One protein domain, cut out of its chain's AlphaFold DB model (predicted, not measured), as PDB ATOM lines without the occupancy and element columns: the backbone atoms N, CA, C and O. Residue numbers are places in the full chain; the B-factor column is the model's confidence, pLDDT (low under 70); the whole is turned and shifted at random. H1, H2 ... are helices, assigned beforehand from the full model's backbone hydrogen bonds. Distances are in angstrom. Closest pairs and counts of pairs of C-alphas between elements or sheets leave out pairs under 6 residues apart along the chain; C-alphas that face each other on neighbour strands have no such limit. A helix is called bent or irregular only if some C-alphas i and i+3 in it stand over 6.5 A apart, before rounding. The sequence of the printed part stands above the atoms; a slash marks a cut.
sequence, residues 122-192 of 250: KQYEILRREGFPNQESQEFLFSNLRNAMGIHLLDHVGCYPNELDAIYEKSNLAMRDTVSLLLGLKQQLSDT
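This is residues 122 to 192 of the 250 residues of an uncharacterized protein of Phocaeicola vulgatus (UniProt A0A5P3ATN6). Two groups of three helices sit end to end along the longest axis: H1, H2 and H3 fold back and forth, their centres making a triangle, and beyond them H4 and H6 stand at a steep angle with the short H5 at the turn between them. The contacts between the groups are few, with H2 beside H4 and H3 beside H6, and H6 leads away to the far end. The printed part has 71 residues with six named helices, H1 to H6 in chain order, and no named strand; its class is all helix. It is compact, with a radius of gyration of the C-alphas of 12.0 A, and elongated, with spans of 36 by 23 by 16 A.

Find C-alpha 122 at (-60.452, 35.878, -33.446); from there H1 runs through residues 122 to 130, 12.7 A. H2, residues 135 to 144, covers 14.3 A, and H3, residues 148 to 157, covers 14.7 A. H3 is neither bent nor irregular, but only just: C-alphas 152 and 155 are 6.4 A apart. Look for C-alpha 161 at (-31.987, 32.120, -36.169), where H4 begins; it runs to residue 170, 15.2 A, and is irregular, with C-alphas 162 and 165 7.1 A apart. H5 is residues 173 to 176, 5.1 A. H6, residues 180 to 191, is 16.5 A long and ends at C-alpha 191, (-27.041, 20.048, -32.031).

Start at H1 and H2, a helical hairpin: they only just touch, with 3 pairs of C-alphas within 8 A, the closest being Leu 127 and Ser 137 at 6.4 A, and run opposite ways at a shallow tilt of 26 degrees. H2 and H3 form a second hairpin; they touch, their closest C-alphas, Asn 144 and Gly 150, being 4.3 A apart, at a shallow tilt of 32 degrees, only just short of steep. H1 and H3 are close but not clearly touching. So are H2 and H4, at the C-alphas of Phe 142 and Ile 167, 7.4 A apart. H3 and H6 are near each other, while H3 and H4 are apart. H4 and H6 touch at a steep tilt of 63 degrees, opposite ways, their closest C-alphas, Tyr 168 and Leu 182, being 6.8 A apart. H5 and H6 touch only at the corner by their link, H6 with residues 182 to 186 alone; the closest C-alphas are Arg 176 and Leu 182, 5.1 A. In H1, H2 and H6 every O i to N i+4 pair is within hydrogen-bond range; in H3 and in H4 it is 4 of 6, and H5 is too short for such a pair.

Go from Lys 122 to Asp 191 for the two C-alphas farthest apart, 37.0 A. The printed part has no cut, and its five links between helices are tight. The mean pLDDT of the printed part of this model is 89.9; look at residue 158 for the one value under 70.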
ATOM      1  N   LYS A 122     -59.933  34.707 -32.730       96.12
ATOM      2  CA  LYS A 122     -60.452  35.878 -33.446       96.12
ATOM      3  C   LYS A 122     -59.328  36.817 -33.879       96.12
ATOM      4  O   LYS A 122     -59.317  37.248 -35.027       96.12
ATOM      5  N   GLN A 123     -58.395  37.129 -32.978       95.25
ATOM      6  CA  GLN A 123     -57.227  37.960 -33.292       95.25
ATOM      7  C   GLN A 123     -56.376  37.327 -34.399       95.25
ATOM      8  O   GLN A 123     -56.034  37.999 -35.368       95.25
ATOM      9  N   TYR A 124     -56.113  36.021 -34.311       94.00
ATOM     10  CA  TYR A 124     -55.412  35.284 -35.361       94.00
ATOM     11  C   TYR A 124     -56.125  35.373 -36.718       94.00
ATOM     12  O   TYR A 124     -55.477  35.629 -37.727       94.00
ATOM     13  N   GLU A 125     -57.448  35.189 -36.768       92.19
ATOM     14  CA  GLU A 125     -58.211  35.262 -38.021       92.19
ATOM     15  C   GLU A 125     -58.199  36.667 -38.641       92.19
ATOM     16  O   GLU A 125     -58.165  36.792 -39.865       92.19
ATOM     17  N   ILE A 126     -58.178  37.725 -37.823       92.81
ATOM     18  CA  ILE A 126     -57.991  39.104 -38.302       92.81
ATOM     19  C   ILE A 126     -56.616  39.240 -38.960       92.81
ATOM     20  O   ILE A 126     -56.536  39.581 -40.140       92.81
ATOM     21  N   LEU A 127     -55.553  38.862 -38.246       92.88
ATOM     22  CA  LEU A 127     -54.184  38.948 -38.757       92.88
ATOM     23  C   LEU A 127     -53.983  38.095 -40.021       92.88
ATOM     24  O   LEU A 127     -53.311  38.503 -40.965       92.88
ATOM     25  N   ARG A 128     -54.613  36.917 -40.083       90.38
ATOM     26  CA  ARG A 128     -54.575  36.033 -41.254       90.38
ATOM     27  C   ARG A 128     -55.199  36.684 -42.489       90.38
ATOM     28  O   ARG A 128     -54.702  36.467 -43.593       90.38
ATOM     29  N   ARG A 129     -56.282  37.452 -42.323       91.12
ATOM     30  CA  ARG A 129     -56.936  38.191 -43.420       91.12
ATOM     31  C   ARG A 129     -56.080  39.357 -43.912       91.12
ATOM     32  O   ARG A 129     -56.109  39.659 -45.100       91.12
ATOM     33  N   GLU A 130     -55.324  39.982 -43.015       89.62
ATOM     34  CA  GLU A 130     -54.370  41.051 -43.340       89.62
ATOM     35  C   GLU A 130     -53.091  40.512 -44.003       89.62
ATOM     36  O   GLU A 130     -52.464  41.207 -44.802       89.62
ATOM     37  N   GLY A 131     -52.757  39.246 -43.740       87.38
ATOM     38  CA  GLY A 131     -51.682  38.501 -44.386       87.38
ATOM     39  C   GLY A 131     -50.380  38.481 -43.584       87.38
ATOM     40  O   GLY A 131     -50.061  39.401 -42.834       87.38
ATOM     41  N   PHE A 132     -49.602  37.414 -43.772       85.88
ATOM     42  CA  PHE A 132     -48.330  37.169 -43.084       85.88
ATOM     43  C   PHE A 132     -47.135  37.205 -44.056       85.88
ATOM     44  O   PHE A 132     -47.314  36.870 -45.231       85.88
ATOM     45  N   PRO A 133     -45.908  37.523 -43.590       86.31
ATOM     46  CA  PRO A 133     -45.559  38.023 -42.255       86.31
ATOM     47  C   PRO A 133     -45.719  39.551 -42.143       86.31
ATOM     48  O   PRO A 133     -45.425  40.291 -43.080       86.31
ATOM     49  N   ASN A 134     -46.129  40.037 -40.970       85.44
ATOM     50  CA  ASN A 134     -46.172  41.464 -40.625       85.44
ATOM     51  C   ASN A 134     -45.784  41.699 -39.145       85.44
ATOM     52  O   ASN A 134     -45.658  40.741 -38.376       85.44
ATOM     53  N   GLN A 135     -45.564  42.956 -38.737       89.31
ATOM     54  CA  GLN A 135     -45.129  43.276 -37.368       89.31
ATOM     55  C   GLN A 135     -46.123  42.774 -36.307       89.31
ATOM     56  O   GLN A 135     -45.709  42.155 -35.329       89.31
ATOM     57  N   GLU A 136     -47.422  42.967 -36.520       92.69
ATOM     58  CA  GLU A 136     -48.461  42.548 -35.572       92.69
ATOM     59  C   GLU A 136     -48.523  41.022 -35.432       92.69
ATOM     60  O   GLU A 136     -48.695  40.499 -34.334       92.69
ATOM     61  N   SER A 137     -48.289  40.279 -36.517       91.38
ATOM     62  CA  SER A 137     -48.207  38.817 -36.489       91.38
ATOM     63  C   SER A 137     -46.988  38.308 -35.715       91.38
ATOM     64  O   SER A 137     -47.088  37.295 -35.025       91.38
ATOM     65  N   GLN A 138     -45.861  39.030 -35.760       90.06
ATOM     66  CA  GLN A 138     -44.686  38.729 -34.936       90.06
ATOM     67  C   GLN A 138     -44.969  39.007 -33.453       90.06
ATOM     68  O   GLN A 138     -44.698  38.174 -32.589       90.06
ATOM     69  N   GLU A 139     -45.580  40.149 -33.137       92.75
ATOM     70  CA  GLU A 139     -45.966  40.488 -31.763       92.75
ATOM     71  C   GLU A 139     -46.986  39.492 -31.194       92.75
ATOM     72  O   GLU A 139     -46.840  39.020 -30.059       92.75
ATOM     73  N   PHE A 140     -47.978  39.106 -32.002       94.62
ATOM     74  CA  PHE A 140     -48.950  38.075 -31.662       94.62
ATOM     75  C   PHE A 140     -48.263  36.738 -31.400       94.62
ATOM     76  O   PHE A 140     -48.538  36.120 -30.369       94.62
ATOM     77  N   LEU A 141     -47.357  36.308 -32.286       93.44
ATOM     78  CA  LEU A 141     -46.596  35.071 -32.135       93.44
ATOM     79  C   LEU A 141     -45.911  35.026 -30.765       93.44
ATOM     80  O   LEU A 141     -46.211  34.147 -29.957       93.44
ATOM     81  N   PHE A 142     -45.045  36.001 -30.469       93.44
ATOM     82  CA  PHE A 142     -44.253  36.009 -29.236       93.44
ATOM     83  C   PHE A 142     -45.094  36.172 -27.967       93.44
ATOM     84  O   PHE A 142     -44.710  35.658 -26.912       93.44
ATOM     85  N   SER A 143     -46.248  36.833 -28.065       95.44
ATOM     86  CA  SER A 143     -47.196  36.962 -26.953       95.44
ATOM     87  C   SER A 143     -47.979  35.670 -26.688       95.44
ATOM     88  O   SER A 143     -48.482  35.472 -25.583       95.44
ATOM     89  N   ASN A 144     -48.053  34.765 -27.672       96.12
ATOM     90  CA  ASN A 144     -48.888  33.564 -27.633       96.12
ATOM     91  C   ASN A 144     -48.110  32.239 -27.709       96.12
ATOM     92  O   ASN A 144     -48.731  31.183 -27.766       96.12
ATOM     93  N   LEU A 145     -46.773  32.239 -27.620       95.62
ATOM     94  CA  LEU A 145     -45.947  31.012 -27.651       95.62
ATOM     95  C   LEU A 145     -46.338  29.955 -26.598       95.62
ATOM     96  O   LEU A 145     -46.054  28.767 -26.743       95.62
ATOM     97  N   ARG A 146     -47.012  30.360 -25.518       96.25
ATOM     98  CA  ARG A 146     -47.488  29.440 -24.474       96.25
ATOM     99  C   ARG A 146     -48.785  28.710 -24.825       96.25
ATOM    100  O   ARG A 146     -49.212  27.886 -24.018       96.25
ATOM    101  N   ASN A 147     -49.392  28.996 -25.975       96.56
ATOM    102  CA  ASN A 147     -50.636  28.384 -26.422       96.56
ATOM    103  C   ASN A 147     -50.568  27.888 -27.875       96.56
ATOM    104  O   ASN A 147     -49.657  28.226 -28.631       96.56
ATOM    105  N   ALA A 148     -51.549  27.071 -28.258       96.12
ATOM    106  CA  ALA A 148     -51.580  26.419 -29.558       96.12
ATOM    107  C   ALA A 148     -51.662  27.400 -30.728       96.12
ATOM    108  O   ALA A 148     -51.076  27.133 -31.771       96.12
ATOM    109  N   MET A 149     -52.335  28.543 -30.565       95.25
ATOM    110  CA  MET A 149     -52.473  29.533 -31.635       95.25
ATOM    111  C   MET A 149     -51.148  30.220 -31.964       95.25
ATOM    112  O   MET A 149     -50.839  30.398 -33.142       95.25
ATOM    113  N   GLY A 150     -50.344  30.563 -30.953       94.50
ATOM    114  CA  GLY A 150     -49.005  31.105 -31.184       94.50
ATOM    115  C   GLY A 150     -48.098  30.083 -31.862       94.50
ATOM    116  O   GLY A 150     -47.466  30.392 -32.866       94.50
ATOM    117  N   ILE A 151     -48.094  28.836 -31.380       94.75
ATOM    118  CA  ILE A 151     -47.291  27.768 -31.992       94.75
ATOM    119  C   ILE A 151     -47.740  27.468 -33.427       94.75
ATOM    120  O   ILE A 151     -46.898  27.301 -34.301       94.75
ATOM    121  N   HIS A 152     -49.045  27.465 -33.700       92.75
ATOM    122  CA  HIS A 152     -49.586  27.276 -35.047       92.75
ATOM    123  C   HIS A 152     -49.139  28.374 -36.031       92.75
ATOM    124  O   HIS A 152     -48.979  28.134 -37.229       92.75
ATOM    125  N   LEU A 153     -48.927  29.596 -35.536       91.94
ATOM    126  CA  LEU A 153     -48.487  30.720 -36.358       91.94
ATOM    127  C   LEU A 153     -47.007  30.617 -36.777       91.94
ATOM    128  O   LEU A 153     -46.644  31.200 -37.801       91.94
ATOM    129  N   LEU A 154     -46.172  29.852 -36.059       88.62
ATOM    130  CA  LEU A 154     -44.742  29.685 -36.377       88.62
ATOM    131  C   LEU A 154     -44.515  29.221 -37.823       88.62
ATOM    132  O   LEU A 154     -43.664  29.780 -38.514       88.62
ATOM    133  N   ASP A 155     -45.329  28.276 -38.301       80.94
ATOM    134  CA  ASP A 155     -45.245  27.741 -39.670       80.94
ATOM    135  C   ASP A 155     -45.522  28.791 -40.759       80.94
ATOM    136  O   ASP A 155     -45.135  28.611 -41.913       80.94
ATOM    137  N   HIS A 156     -46.194  29.891 -40.413       80.88
ATOM    138  CA  HIS A 156     -46.664  30.890 -41.372       80.88
ATOM    139  C   HIS A 156     -45.796  32.150 -41.403       80.88
ATOM    140  O   HIS A 156     -45.646  32.767 -42.455       80.88
ATOM    141  N   VAL A 157     -45.257  32.561 -40.253       79.38
ATOM    142  CA  VAL A 157     -44.517  33.827 -40.125       79.38
ATOM    143  C   VAL A 157     -43.015  33.626 -40.345       79.38
ATOM    144  O   VAL A 157     -42.338  34.541 -40.818       79.38
ATOM    145  N   GLY A 158     -42.499  32.423 -40.069       69.19
ATOM    146  CA  GLY A 158     -41.063  32.162 -40.045       69.19
ATOM    147  C   GLY A 158     -40.366  32.878 -38.882       69.19
ATOM    148  O   GLY A 158     -40.922  33.769 -38.237       69.19
ATOM    149  N   CYS A 159     -39.135  32.464 -38.580       75.88
ATOM    150  CA  CYS A 159     -38.377  32.983 -37.440       75.88
ATOM    151  C   CYS A 159     -36.912  33.185 -37.812       75.88
ATOM    152  O   CYS A 159     -36.353  32.428 -38.613       75.88
ATOM    153  N   TYR A 160     -36.278  34.195 -37.222       78.94
ATOM    154  CA  TYR A 160     -34.851  34.415 -37.392       78.94
ATOM    155  C   TYR A 160     -34.037  33.442 -36.521       78.94
ATOM    156  O   TYR A 160     -34.477  33.069 -35.433       78.94
ATOM    157  N   PRO A 161     -32.817  33.048 -36.941       78.12
ATOM    158  CA  PRO A 161     -31.987  32.120 -36.169       78.12
ATOM    159  C   PRO A 161     -31.722  32.557 -34.719       78.12
ATOM    160  O   PRO A 161     -31.688  31.726 -33.822       78.12
ATOM    161  N   ASN A 162     -31.583  33.861 -34.468       81.75
ATOM    162  CA  ASN A 162     -31.364  34.418 -33.128       81.75
ATOM    163  C   ASN A 162     -32.625  34.431 -32.242       81.75
ATOM    164  O   ASN A 162     -32.551  34.836 -31.085       81.75
ATOM    165  N   GLU A 163     -33.783  34.041 -32.773       87.69
ATOM    166  CA  GLU A 163     -35.051  33.971 -32.040       87.69
ATOM    167  C   GLU A 163     -35.382  32.547 -31.580       87.69
ATOM    168  O   GLU A 163     -36.273  32.368 -30.749       87.69
ATOM    169  N   LEU A 164     -34.666  31.541 -32.092       88.56
ATOM    170  CA  LEU A 164     -34.945  30.122 -31.873       88.56
ATOM    171  C   LEU A 164     -34.928  29.737 -30.387       88.56
ATOM    172  O   LEU A 164     -35.885  29.122 -29.910       88.56
ATOM    173  N   ASP A 165     -33.913  30.178 -29.640       90.06
ATOM    174  CA  ASP A 165     -33.838  29.968 -28.189       90.06
ATOM    175  C   ASP A 165     -35.031  30.597 -27.468       90.06
ATOM    176  O   ASP A 165     -35.667  29.976 -26.620       90.06
ATOM    177  N   ALA A 166     -35.383  31.832 -27.834       92.06
ATOM    178  CA  ALA A 166     -36.488  32.547 -27.211       92.06
ATOM    179  C   ALA A 166     -37.839  31.878 -27.504       92.06
ATOM    180  O   ALA A 166     -38.698  31.831 -26.621       92.06
ATOM    181  N   ILE A 167     -38.033  31.355 -28.716       92.69
ATOM    182  CA  ILE A 167     -39.235  30.612 -29.107       92.69
ATOM    183  C   ILE A 167     -39.351  29.339 -28.280       92.69
ATOM    184  O   ILE A 167     -40.397  29.091 -27.673       92.69
ATOM    185  N   TYR A 168     -38.273  28.557 -28.215       93.19
ATOM    186  CA  TYR A 168     -38.244  27.330 -27.435       93.19
ATOM    187  C   TYR A 168     -38.501  27.629 -25.958       93.19
ATOM    188  O   TYR A 168     -39.464  27.114 -25.396       93.19
ATOM    189  N   GLU A 169     -37.744  28.547 -25.354       93.00
ATOM    190  CA  GLU A 169     -37.819  28.844 -23.922       93.00
ATOM    191  C   GLU A 169     -39.097  29.550 -23.465       93.00
ATOM    192  O   GLU A 169     -39.481  29.443 -22.296       93.00
ATOM    193  N   LYS A 170     -39.816  30.218 -24.365       95.50
ATOM    194  CA  LYS A 170     -41.130  30.798 -24.051       95.50
ATOM    195  C   LYS A 170     -42.290  29.853 -24.346       95.50
ATOM    196  O   LYS A 170     -43.398  30.111 -23.879       95.50
ATOM    197  N   SER A 171     -42.059  28.758 -25.068       95.69
ATOM    198  CA  SER A 171     -43.089  27.761 -25.358       95.69
ATOM    199  C   SER A 171     -43.502  26.979 -24.112       95.69
ATOM    200  O   SER A 171     -42.709  26.779 -23.186       95.69
ATOM    201  N   ASN A 172     -44.747  26.503 -24.078       96.38
ATOM    202  CA  ASN A 172     -45.229  25.659 -22.983       96.38
ATOM    203  C   ASN A 172     -44.468  24.323 -22.940       96.38
ATOM    204  O   ASN A 172     -44.329  23.676 -23.975       96.38
ATOM    205  N   LEU A 173     -44.037  23.888 -21.751       94.25
ATOM    206  CA  LEU A 173     -43.288  22.638 -21.561       94.25
ATOM    207  C   LEU A 173     -44.002  21.418 -22.158       94.25
ATOM    208  O   LEU A 173     -43.380  20.651 -22.880       94.25
ATOM    209  N   ALA A 174     -45.313  21.284 -21.942       94.00
ATOM    210  CA  ALA A 174     -46.071  20.155 -22.477       94.00
ATOM    211  C   ALA A 174     -46.073  20.137 -24.016       94.00
ATOM    212  O   ALA A 174     -45.971  19.075 -24.627       94.00
ATOM    213  N   MET A 175     -46.143  21.313 -24.650       95.12
ATOM    214  CA  MET A 175     -46.049  21.422 -26.108       95.12
ATOM    215  C   MET A 175     -44.635  21.117 -26.619       95.12
ATOM    216  O   MET A 175     -44.510  20.507 -27.677       95.12
ATOM    217  N   ARG A 176     -43.570  21.471 -25.879       94.06
ATOM    218  CA  ARG A 176     -42.180  21.160 -26.278       94.06
ATOM    219  C   ARG A 176     -41.920  19.662 -26.429       94.06
ATOM    220  O   ARG A 176     -41.070  19.284 -27.228       94.06
ATOM    221  N   ASP A 177     -42.649  18.840 -25.681       91.06
ATOM    222  CA  ASP A 177     -42.493  17.385 -25.691       91.06
ATOM    223  C   ASP A 177     -43.475  16.668 -26.636       91.06
ATOM    224  O   ASP A 177     -43.385  15.453 -26.806       91.06
ATOM    225  N   THR A 178     -44.421  17.387 -27.253       89.94
ATOM    226  CA  THR A 178     -45.514  16.772 -28.032       89.94
ATOM    227  C   THR A 178     -45.708  17.353 -29.429       89.94
ATOM    228  O   THR A 178     -46.159  16.634 -30.320       89.94
ATOM    229  N   VAL A 179     -45.369  18.625 -29.649       93.06
ATOM    230  CA  VAL A 179     -45.497  19.293 -30.950       93.06
ATOM    231  C   VAL A 179     -44.240  19.033 -31.775       93.06
ATOM    232  O   VAL A 179     -43.128  19.322 -31.331       93.06
ATOM    233  N   SER A 180     -44.409  18.528 -32.998       91.06
ATOM    234  CA  SER A 180     -43.304  18.077 -33.855       91.06
ATOM    235  C   SER A 180     -42.334  19.211 -34.174       91.06
ATOM    236  O   SER A 180     -41.121  19.011 -34.146       91.06
ATOM    237  N   LEU A 181     -42.863  20.414 -34.417       89.19
ATOM    238  CA  LEU A 181     -42.055  21.610 -34.657       89.19
ATOM    239  C   LEU A 181     -41.119  21.917 -33.479       89.19
ATOM    240  O   LEU A 181     -39.936  22.178 -33.680       89.19
ATOM    241  N   LEU A 182     -41.621  21.842 -32.242       92.44
ATOM    242  CA  LEU A 182     -40.821  22.134 -31.049       92.44
ATOM    243  C   LEU A 182     -39.836  21.009 -30.712       92.44
ATOM    244  O   LEU A 182     -38.757  21.288 -30.195       92.44
ATOM    245  N   LEU A 183     -40.168  19.758 -31.042       91.56
ATOM    246  CA  LEU A 183     -39.227  18.639 -30.966       91.56
ATOM    247  C   LEU A 183     -38.065  18.823 -31.951       91.56
ATOM    248  O   LEU A 183     -36.908  18.643 -31.574       91.56
ATOM    249  N   GLY A 184     -38.362  19.240 -33.185       88.81
ATOM    250  CA  GLY A 184     -37.345  19.589 -34.178       88.81
ATOM    251  C   GLY A 184     -36.465  20.750 -33.716       88.81
ATOM    252  O   GLY A 184     -35.243  20.663 -33.794       88.81
ATOM    253  N   LEU A 185     -37.075  21.796 -33.150       89.69
ATOM    254  CA  LEU A 185     -36.356  22.936 -32.584       89.69
ATOM    255  C   LEU A 185     -35.441  22.522 -31.424       89.69
ATOM    256  O   LEU A 185     -34.279  22.909 -31.398       89.69
ATOM    257  N   LYS A 186     -35.925  21.685 -30.499       91.38
ATOM    258  CA  LYS A 186     -35.119  21.137 -29.396       91.38
ATOM    259  C   LYS A 186     -33.864  20.442 -29.912       91.38
ATOM    260  O   LYS A 186     -32.785  20.671 -29.378       91.38
ATOM    261  N   GLN A 187     -34.023  19.603 -30.936       88.50
ATOM    262  CA  GLN A 187     -32.908  18.891 -31.547       88.50
ATOM    263  C   GLN A 187     -31.927  19.861 -32.214       88.50
ATOM    264  O   GLN A 187     -30.724  19.760 -32.010       88.50
ATOM    265  N   GLN A 188     -32.429  20.846 -32.962       85.31
ATOM    266  CA  GLN A 188     -31.578  21.872 -33.564       85.31
ATOM    267  C   GLN A 188     -30.779  22.638 -32.505       85.31
ATOM    268  O   GLN A 188     -29.581  22.833 -32.681       85.31
ATOM    269  N   LEU A 189     -31.412  23.028 -31.399       86.81
ATOM    270  CA  LEU A 189     -30.745  23.732 -30.305       86.81
ATOM    271  C   LEU A 189     -29.728  22.844 -29.576       86.81
ATOM    272  O   LEU A 189     -28.659  23.328 -29.222       86.81
ATOM    273  N   SER A 190     -30.002  21.547 -29.395       84.06
ATOM    274  CA  SER A 190     -29.026  20.621 -28.798       84.06
ATOM    275  C   SER A 190     -27.837  20.327 -29.708       84.06
ATOM    276  O   SER A 190     -26.731  20.105 -29.219       84.06
ATOM    277  N   ASP A 191     -28.066  20.317 -31.021       76.75
ATOM    278  CA  ASP A 191     -27.041  20.048 -32.031       76.75
ATOM    279  C   ASP A 191     -26.213  21.307 -32.353       76.75
ATOM    280  O   ASP A 191     -25.139  21.218 -32.956       76.75
ATOM    281  N   THR A 192     -26.682  22.487 -31.930       72.50
ATOM    282  CA  THR A 192     -25.972  23.757 -32.091       72.50
ATOM    283  C   THR A 192     -25.093  24.011 -30.867       72.50
ATOM    284  O   THR A 192     -25.577  24.328 -29.786       72.50
TER     285      THR A 192